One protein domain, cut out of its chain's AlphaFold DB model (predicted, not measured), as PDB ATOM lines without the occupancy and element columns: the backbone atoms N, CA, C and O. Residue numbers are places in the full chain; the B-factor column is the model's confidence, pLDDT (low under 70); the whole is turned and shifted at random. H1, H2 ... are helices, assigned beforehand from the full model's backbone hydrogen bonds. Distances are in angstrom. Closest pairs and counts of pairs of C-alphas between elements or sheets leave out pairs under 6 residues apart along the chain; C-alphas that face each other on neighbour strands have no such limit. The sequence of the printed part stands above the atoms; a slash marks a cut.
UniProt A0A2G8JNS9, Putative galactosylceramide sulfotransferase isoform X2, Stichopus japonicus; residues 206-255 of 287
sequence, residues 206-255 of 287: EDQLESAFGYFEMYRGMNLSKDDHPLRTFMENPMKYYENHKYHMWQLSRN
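This is residues 206 to 255 of the 287 residues of the protein "Putative galactosylceramide sulfotransferase isoform X2" of Stichopus japonicus (UniProt A0A2G8JNS9). Four short helices and a tail with no named element are set round a common middle as a small rounded body, with H3 near each of the other three helices and the tail, residues 243 to 255, folding back from H4 toward the region of H1. No two of the four helices clearly touch, and the loop of residues 222 to 229, between H2 and H3, swings out to one end of the body, where Lys 226 is one of the two residues whose C-alphas are farthest apart. The printed part has 50 residues, with four named helices in the order H1, H2, H3, H4 and no named strand; the class is all helix. The whole is compact, with a radius of gyration of the C-alphas of 9.5 A, and the C-alphas span 24 by 23 by 18 A.

H1, residues 206 to 215, is the longest helix; it begins at C-alpha 206 (147.580, 130.237, 187.381) and measures 14.2 A from first to last C-alpha. H2, residues 218 to 221, measures 5.6 A. H3, residues 230 to 235, begins at C-alpha 230 (146.341, 115.934, 191.541) and measures 8.7 A. H4, residues 238 to 242, measures 6.2 A and ends at C-alpha 242 (143.322, 125.120, 201.828).

H1 and H2 are close but not clearly touching, and their closest C-alphas, those of Phe 213 and Tyr 219, are 7.1 A apart. H1 and H3 are close but not clearly touching, with the closest C-alphas, those of Phe 213 and Leu 231, 7.3 A apart. H1 and H3 run opposite ways at a steep tilt of 37 degrees, only just steep. H2 and H3 are close but not clearly touching, with the closest C-alphas, those of Tyr 219 and Pro 230, 6.1 A apart. H3 and H4 are close but not clearly touching, with the closest C-alphas, those of Phe 234 and Tyr 241, 7.1 A apart. H4 is apart from H1 and from H2. In H1, H3 and H4 every O i to N i+4 pair is within hydrogen-bond range; H2 is too short for such a pair, and its one O i to N i+3 pair is within range.

The two C-alphas farthest apart are those of Lys 226 and Asn 255, 25.9 A, while the first and last printed C-alphas, those of Glu 206 and Asn 255, are 9.9 A apart. The links from H1 to H2 and from H3 to H4 are tight, the link of 8 residues from H2 to H3 is short, and no link is long. The C-alphas of residues 243 to 255 lie 6 to 12 A from the mean of the C-alphas. The printed part has no cut. The mean pLDDT of the printed part is 94.2, and no printed residue is under 70.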
ATOM      1  N   GLU A 206     147.738 131.631 187.784       93.44
ATOM      2  CA  GLU A 206     147.580 130.237 187.381       93.44
ATOM      3  C   GLU A 206     148.935 129.535 187.181       93.44
ATOM      4  O   GLU A 206     149.220 128.551 187.866       93.44
ATOM      5  N   ASP A 207     149.830 130.109 186.367       96.69
ATOM      6  CA  ASP A 207     151.185 129.582 186.153       96.69
ATOM      7  C   ASP A 207     152.010 129.536 187.457       96.69
ATOM      8  O   ASP A 207     152.925 128.723 187.634       96.69
ATOM      9  N   GLN A 208     151.763 130.502 188.350       97.25
ATOM     10  CA  GLN A 208     152.468 130.629 189.622       97.25
ATOM     11  C   GLN A 208     151.996 129.564 190.617       97.25
ATOM     12  O   GLN A 208     152.837 128.962 191.290       97.25
ATOM     13  N   LEU A 209     150.687 129.303 190.659       96.50
ATOM     14  CA  LEU A 209     150.058 128.260 191.464       96.50
ATOM     15  C   LEU A 209     150.489 126.863 191.009       96.50
ATOM     16  O   LEU A 209     150.956 126.095 191.844       96.50
ATOM     17  N   GLU A 210     150.421 126.552 189.711       97.19
ATOM     18  CA  GLU A 210     150.908 125.281 189.148       97.19
ATOM     19  C   GLU A 210     152.374 125.035 189.541       97.19
ATOM     20  O   GLU A 210     152.733 124.005 190.122       97.19
ATOM     21  N   SER A 211     153.227 126.038 189.304       97.69
ATOM     22  CA  SER A 211     154.652 125.954 189.609       97.69
ATOM     23  C   SER A 211     154.934 125.821 191.114       97.69
ATOM     24  O   SER A 211     155.939 125.212 191.490       97.69
ATOM     25  N   ALA A 212     154.077 126.364 191.985       97.19
ATOM     26  CA  ALA A 212     154.171 126.192 193.436       97.19
ATOM     27  C   ALA A 212     153.690 124.803 193.882       97.19
ATOM     28  O   ALA A 212     154.380 124.148 194.662       97.19
ATOM     29  N   PHE A 213     152.554 124.347 193.357       97.25
ATOM     30  CA  PHE A 213     151.920 123.071 193.682       97.25
ATOM     31  C   PHE A 213     152.851 121.885 193.415       97.25
ATOM     32  O   PHE A 213     153.044 121.043 194.295       97.25
ATOM     33  N   GLY A 214     153.484 121.862 192.235       96.56
ATOM     34  CA  GLY A 214     154.476 120.845 191.881       96.56
ATOM     35  C   GLY A 214     155.763 120.959 192.705       96.56
ATOM     36  O   GLY A 214     156.204 119.979 193.296       96.56
ATOM     37  N   TYR A 215     156.351 122.158 192.798       97.06
ATOM     38  CA  TYR A 215     157.660 122.355 193.443       97.06
ATOM     39  C   TYR A 215     157.665 122.124 194.961       97.06
ATOM     40  O   TYR A 215     158.667 121.666 195.498       97.06
ATOM     41  N   PHE A 216     156.573 122.458 195.652       96.12
ATOM     42  CA  PHE A 216     156.417 122.199 197.089       96.12
ATOM     43  C   PHE A 216     155.689 120.879 197.379       96.12
ATOM     44  O   PHE A 216     155.331 120.620 198.525       96.12
ATOM     45  N   GLU A 217     155.456 120.065 196.342       96.38
ATOM     46  CA  GLU A 217     154.803 118.755 196.399       96.38
ATOM     47  C   GLU A 217     153.480 118.758 197.185       96.38
ATOM     48  O   GLU A 217     153.172 117.820 197.924       96.38
ATOM     49  N   MET A 218     152.685 119.827 197.036       95.75
ATOM     50  CA  MET A 218     151.507 120.093 197.877       95.75
ATOM     51  C   MET A 218     150.510 118.927 197.870       95.75
ATOM     52  O   MET A 218     149.946 118.588 198.912       95.75
ATOM     53  N   TYR A 219     150.379 118.256 196.720       95.31
ATOM     54  CA  TYR A 219     149.591 117.037 196.527       95.31
ATOM     55  C   TYR A 219     149.846 115.961 197.599       95.31
ATOM     56  O   TYR A 219     148.903 115.287 198.016       95.31
ATOM     57  N   ARG A 220     151.078 115.838 198.118       94.81
ATOM     58  CA  ARG A 220     151.426 114.848 199.150       94.81
ATOM     59  C   ARG A 220     150.694 115.103 200.458       94.81
ATOM     60  O   ARG A 220     150.055 114.202 200.990       94.81
ATOM     61  N   GLY A 221     150.735 116.341 200.943       92.88
ATOM     62  CA  GLY A 221     150.034 116.743 202.165       92.88
ATOM     63  C   GLY A 221     148.524 116.951 201.988       92.88
ATOM     64  O   GLY A 221     147.812 117.117 202.975       92.88
ATOM     65  N   MET A 222     148.029 116.908 200.747       94.12
ATOM     66  CA  MET A 222     146.603 116.842 200.406       94.12
ATOM     67  C   MET A 222     146.067 115.399 200.309       94.12
ATOM     68  O   MET A 222     144.878 115.218 200.057       94.12
ATOM     69  N   ASN A 223     146.919 114.382 200.509       94.38
ATOM     70  CA  ASN A 223     146.646 112.955 200.274       94.38
ATOM     71  C   ASN A 223     146.328 112.587 198.805       94.38
ATOM     72  O   ASN A 223     145.750 111.535 198.544       94.38
ATOM     73  N   LEU A 224     146.760 113.407 197.843       95.50
ATOM     74  CA  LEU A 224     146.565 113.208 196.399       95.50
ATOM     75  C   LEU A 224     147.757 112.488 195.724       95.50
ATOM     76  O   LEU A 224     147.930 112.557 194.516       95.50
ATOM     77  N   SER A 225     148.600 111.771 196.478       95.12
ATOM     78  CA  SER A 225     149.774 111.040 195.944       95.12
ATOM     79  C   SER A 225     149.449 109.781 195.123       95.12
ATOM     80  O   SER A 225     150.370 109.105 194.674       95.12
ATOM     81  N   LYS A 226     148.167 109.421 195.000       96.19
ATOM     82  CA  LYS A 226     147.655 108.306 194.177       96.19
ATOM     83  C   LYS A 226     146.683 108.790 193.093       96.19
ATOM     84  O   LYS A 226     145.928 107.995 192.550       96.19
ATOM     85  N   ASP A 227     146.642 110.097 192.877       96.31
ATOM     86  CA  ASP A 227     145.822 110.750 191.868       96.31
ATOM     87  C   ASP A 227     146.707 110.998 190.641       96.31
ATOM     88  O   ASP A 227     147.829 111.485 190.792       96.31
ATOM     89  N   ASP A 228     146.232 110.652 189.445       96.12
ATOM     90  CA  ASP A 228     146.987 110.853 188.201       96.12
ATOM     91  C   ASP A 228     147.044 112.338 187.795       96.12
ATOM     92  O   ASP A 228     147.925 112.763 187.041       96.12
ATOM     93  N   HIS A 229     146.105 113.153 188.285       96.88
ATOM     94  CA  HIS A 229     145.918 114.562 187.939       96.88
ATOM     95  C   HIS A 229     145.705 115.433 189.201       96.88
ATOM     96  O   HIS A 229     144.754 116.217 189.266       96.88
ATOM     97  N   PRO A 230     146.608 115.400 190.202       96.81
ATOM     98  CA  PRO A 230     146.341 115.934 191.541       96.81
ATOM     99  C   PRO A 230     146.077 117.446 191.571       96.81
ATOM    100  O   PRO A 230     145.354 117.929 192.441       96.81
ATOM    101  N   LEU A 231     146.629 118.211 190.620       96.06
ATOM    102  CA  LEU A 231     146.333 119.641 190.483       96.06
ATOM    103  C   LEU A 231     144.887 119.884 190.017       96.06
ATOM    104  O   LEU A 231     144.247 120.818 190.490       96.06
ATOM    105  N   ARG A 232     144.342 119.028 189.144       96.94
ATOM    106  CA  ARG A 232     142.939 119.095 188.715       96.94
ATOM    107  C   ARG A 232     142.009 118.791 189.891       96.94
ATOM    108  O   ARG A 232     141.146 119.606 190.196       96.94
ATOM    109  N   THR A 233     142.252 117.697 190.609       96.94
ATOM    110  CA  THR A 233     141.465 117.298 191.791       96.94
ATOM    111  C   THR A 233     141.571 118.300 192.949       96.94
ATOM    112  O   THR A 233     140.660 118.405 193.776       96.94
ATOM    113  N   PHE A 234     142.656 119.082 193.010       95.44
ATOM    114  CA  PHE A 234     142.740 120.277 193.851       95.44
ATOM    115  C   PHE A 234     141.835 121.410 193.335       95.44
ATOM    116  O   PHE A 234     141.040 121.942 194.105       95.44
ATOM    117  N   MET A 235     141.919 121.764 192.049       95.00
ATOM    118  CA  MET A 235     141.153 122.866 191.444       95.00
ATOM    119  C   MET A 235     139.634 122.627 191.399       95.00
ATOM    120  O   MET A 235     138.877 123.595 191.387       95.00
ATOM    121  N   GLU A 236     139.175 121.374 191.431       96.38
ATOM    122  CA  GLU A 236     137.749 121.023 191.538       96.38
ATOM    123  C   GLU A 236     137.139 121.401 192.909       96.38
ATOM    124  O   GLU A 236     135.947 121.693 192.994       96.38
ATOM    125  N   ASN A 237     137.941 121.464 193.984       94.19
ATOM    126  CA  ASN A 237     137.534 122.044 195.272       94.19
ATOM    127  C   ASN A 237     138.758 122.533 196.078       94.19
ATOM    128  O   ASN A 237     139.212 121.842 196.995       94.19
ATOM    129  N   PRO A 238     139.306 123.728 195.783       92.56
ATOM    130  CA  PRO A 238     140.563 124.179 196.385       92.56
ATOM    131  C   PRO A 238     140.422 124.536 197.874       92.56
ATOM    132  O   PRO A 238     141.384 124.410 198.636       92.56
ATOM    133  N   MET A 239     139.223 124.936 198.312       91.19
ATOM    134  CA  MET A 239     138.951 125.338 199.698       91.19
ATOM    135  C   MET A 239     139.038 124.158 200.675       91.19
ATOM    136  O   MET A 239     139.737 124.272 201.683       91.19
ATOM    137  N   LYS A 240     138.476 122.991 200.312       92.69
ATOM    138  CA  LYS A 240     138.611 121.707 201.039       92.69
ATOM    139  C   LYS A 240     140.055 121.427 201.477       92.69
ATOM    140  O   LYS A 240     140.299 120.974 202.599       92.69
ATOM    141  N   TYR A 241     141.017 121.689 200.592       91.94
ATOM    142  CA  TYR A 241     142.436 121.474 200.867       91.94
ATOM    143  C   TYR A 241     143.066 122.663 201.612       91.94
ATOM    144  O   TYR A 241     143.811 122.448 202.566       91.94
ATOM    145  N   TYR A 242     142.753 123.906 201.227       90.12
ATOM    146  CA  TYR A 242     143.322 125.120 201.828       90.12
ATOM    147  C   TYR A 242     142.983 125.288 203.319       90.12
ATOM    148  O   TYR A 242     143.892 125.437 204.138       90.12
ATOM    149  N   GLU A 243     141.697 125.208 203.682       87.31
ATOM    150  CA  GLU A 243     141.169 125.489 205.035       87.31
ATOM    151  C   GLU A 243     141.775 124.615 206.137       87.31
ATOM    152  O   GLU A 243     141.772 124.967 207.317       87.31
ATOM    153  N   ASN A 244     142.309 123.456 205.759       82.50
ATOM    154  CA  ASN A 244     142.930 122.532 206.688       82.50
ATOM    155  C   ASN A 244     144.305 123.013 207.177       82.50
ATOM    156  O   ASN A 244     144.682 122.666 208.291       82.50
ATOM    157  N   HIS A 245     145.050 123.798 206.387       87.94
ATOM    158  CA  HIS A 245     146.381 124.332 206.739       87.94
ATOM    159  C   HIS A 245     147.450 123.270 207.122       87.94
ATOM    160  O   HIS A 245     148.450 123.593 207.764       87.94
ATOM    161  N   LYS A 246     147.248 121.993 206.756       87.06
ATOM    162  CA  LYS A 246     147.990 120.821 207.286       87.06
ATOM    163  C   LYS A 246     149.287 120.447 206.551       87.06
ATOM    164  O   LYS A 246     149.951 119.505 206.969       87.06
ATOM    165  N   TYR A 247     149.656 121.143 205.475       90.88
ATOM    166  CA  TYR A 247     150.758 120.741 204.587       90.88
ATOM    167  C   TYR A 247     151.782 121.856 204.329       90.88
ATOM    168  O   TYR A 247     151.550 123.031 204.615       90.88
ATOM    169  N   HIS A 248     152.950 121.474 203.808       92.12
ATOM    170  CA  HIS A 248     154.056 122.394 203.548       92.12
ATOM    171  C   HIS A 248     153.664 123.483 202.532       92.12
ATOM    172  O   HIS A 248     153.094 123.192 201.484       92.12
ATOM    173  N   MET A 249     153.970 124.745 202.855       93.31
ATOM    174  CA  MET A 249     153.701 125.932 202.025       93.31
ATOM    175  C   MET A 249     152.230 126.147 201.614       93.31
ATOM    176  O   MET A 249     151.972 126.795 200.598       93.31
ATOM    177  N   TRP A 250     151.254 125.681 202.410       93.81
ATOM    178  CA  TRP A 250     149.816 125.897 202.156       93.81
ATOM    179  C   TRP A 250     149.442 127.364 201.900       93.81
ATOM    180  O   TRP A 250     148.500 127.646 201.164       93.81
ATOM    181  N   GLN A 251     150.201 128.313 202.457       93.69
ATOM    182  CA  GLN A 251     150.007 129.754 202.276       93.69
ATOM    183  C   GLN A 251     150.098 130.186 200.804       93.69
ATOM    184  O   GLN A 251     149.566 131.231 200.439       93.69
ATOM    185  N   LEU A 252     150.768 129.389 199.965       94.38
ATOM    186  CA  LEU A 252     150.945 129.655 198.542       94.38
ATOM    187  C   LEU A 252     149.866 129.019 197.656       94.38
ATOM    188  O   LEU A 252     149.743 129.432 196.506       94.38
ATOM    189  N   SER A 253     149.050 128.083 198.166       93.62
ATOM    190  CA  SER A 253     147.971 127.461 197.375       93.62
ATOM    191  C   SER A 253     146.776 128.399 197.136       93.62
ATOM    192  O   SER A 253     145.848 128.041 196.413       93.62
ATOM    193  N   ARG A 254     146.766 129.579 197.768       91.81
ATOM    194  CA  ARG A 254     145.749 130.619 197.599       91.81
ATOM    195  C   ARG A 254     146.405 131.991 197.635       91.81
ATOM    196  O   ARG A 254     146.990 132.377 198.644       91.81
ATOM    197  N   ASN A 255     146.293 132.735 196.535       92.81
ATOM    198  CA  ASN A 255     146.808 134.103 196.410       92.81
ATOM    199  C   ASN A 255     148.286 134.253 196.844       92.81
ATOM    200  O   ASN A 255     148.651 135.273 197.427       92.81
TER     201      ASN A 255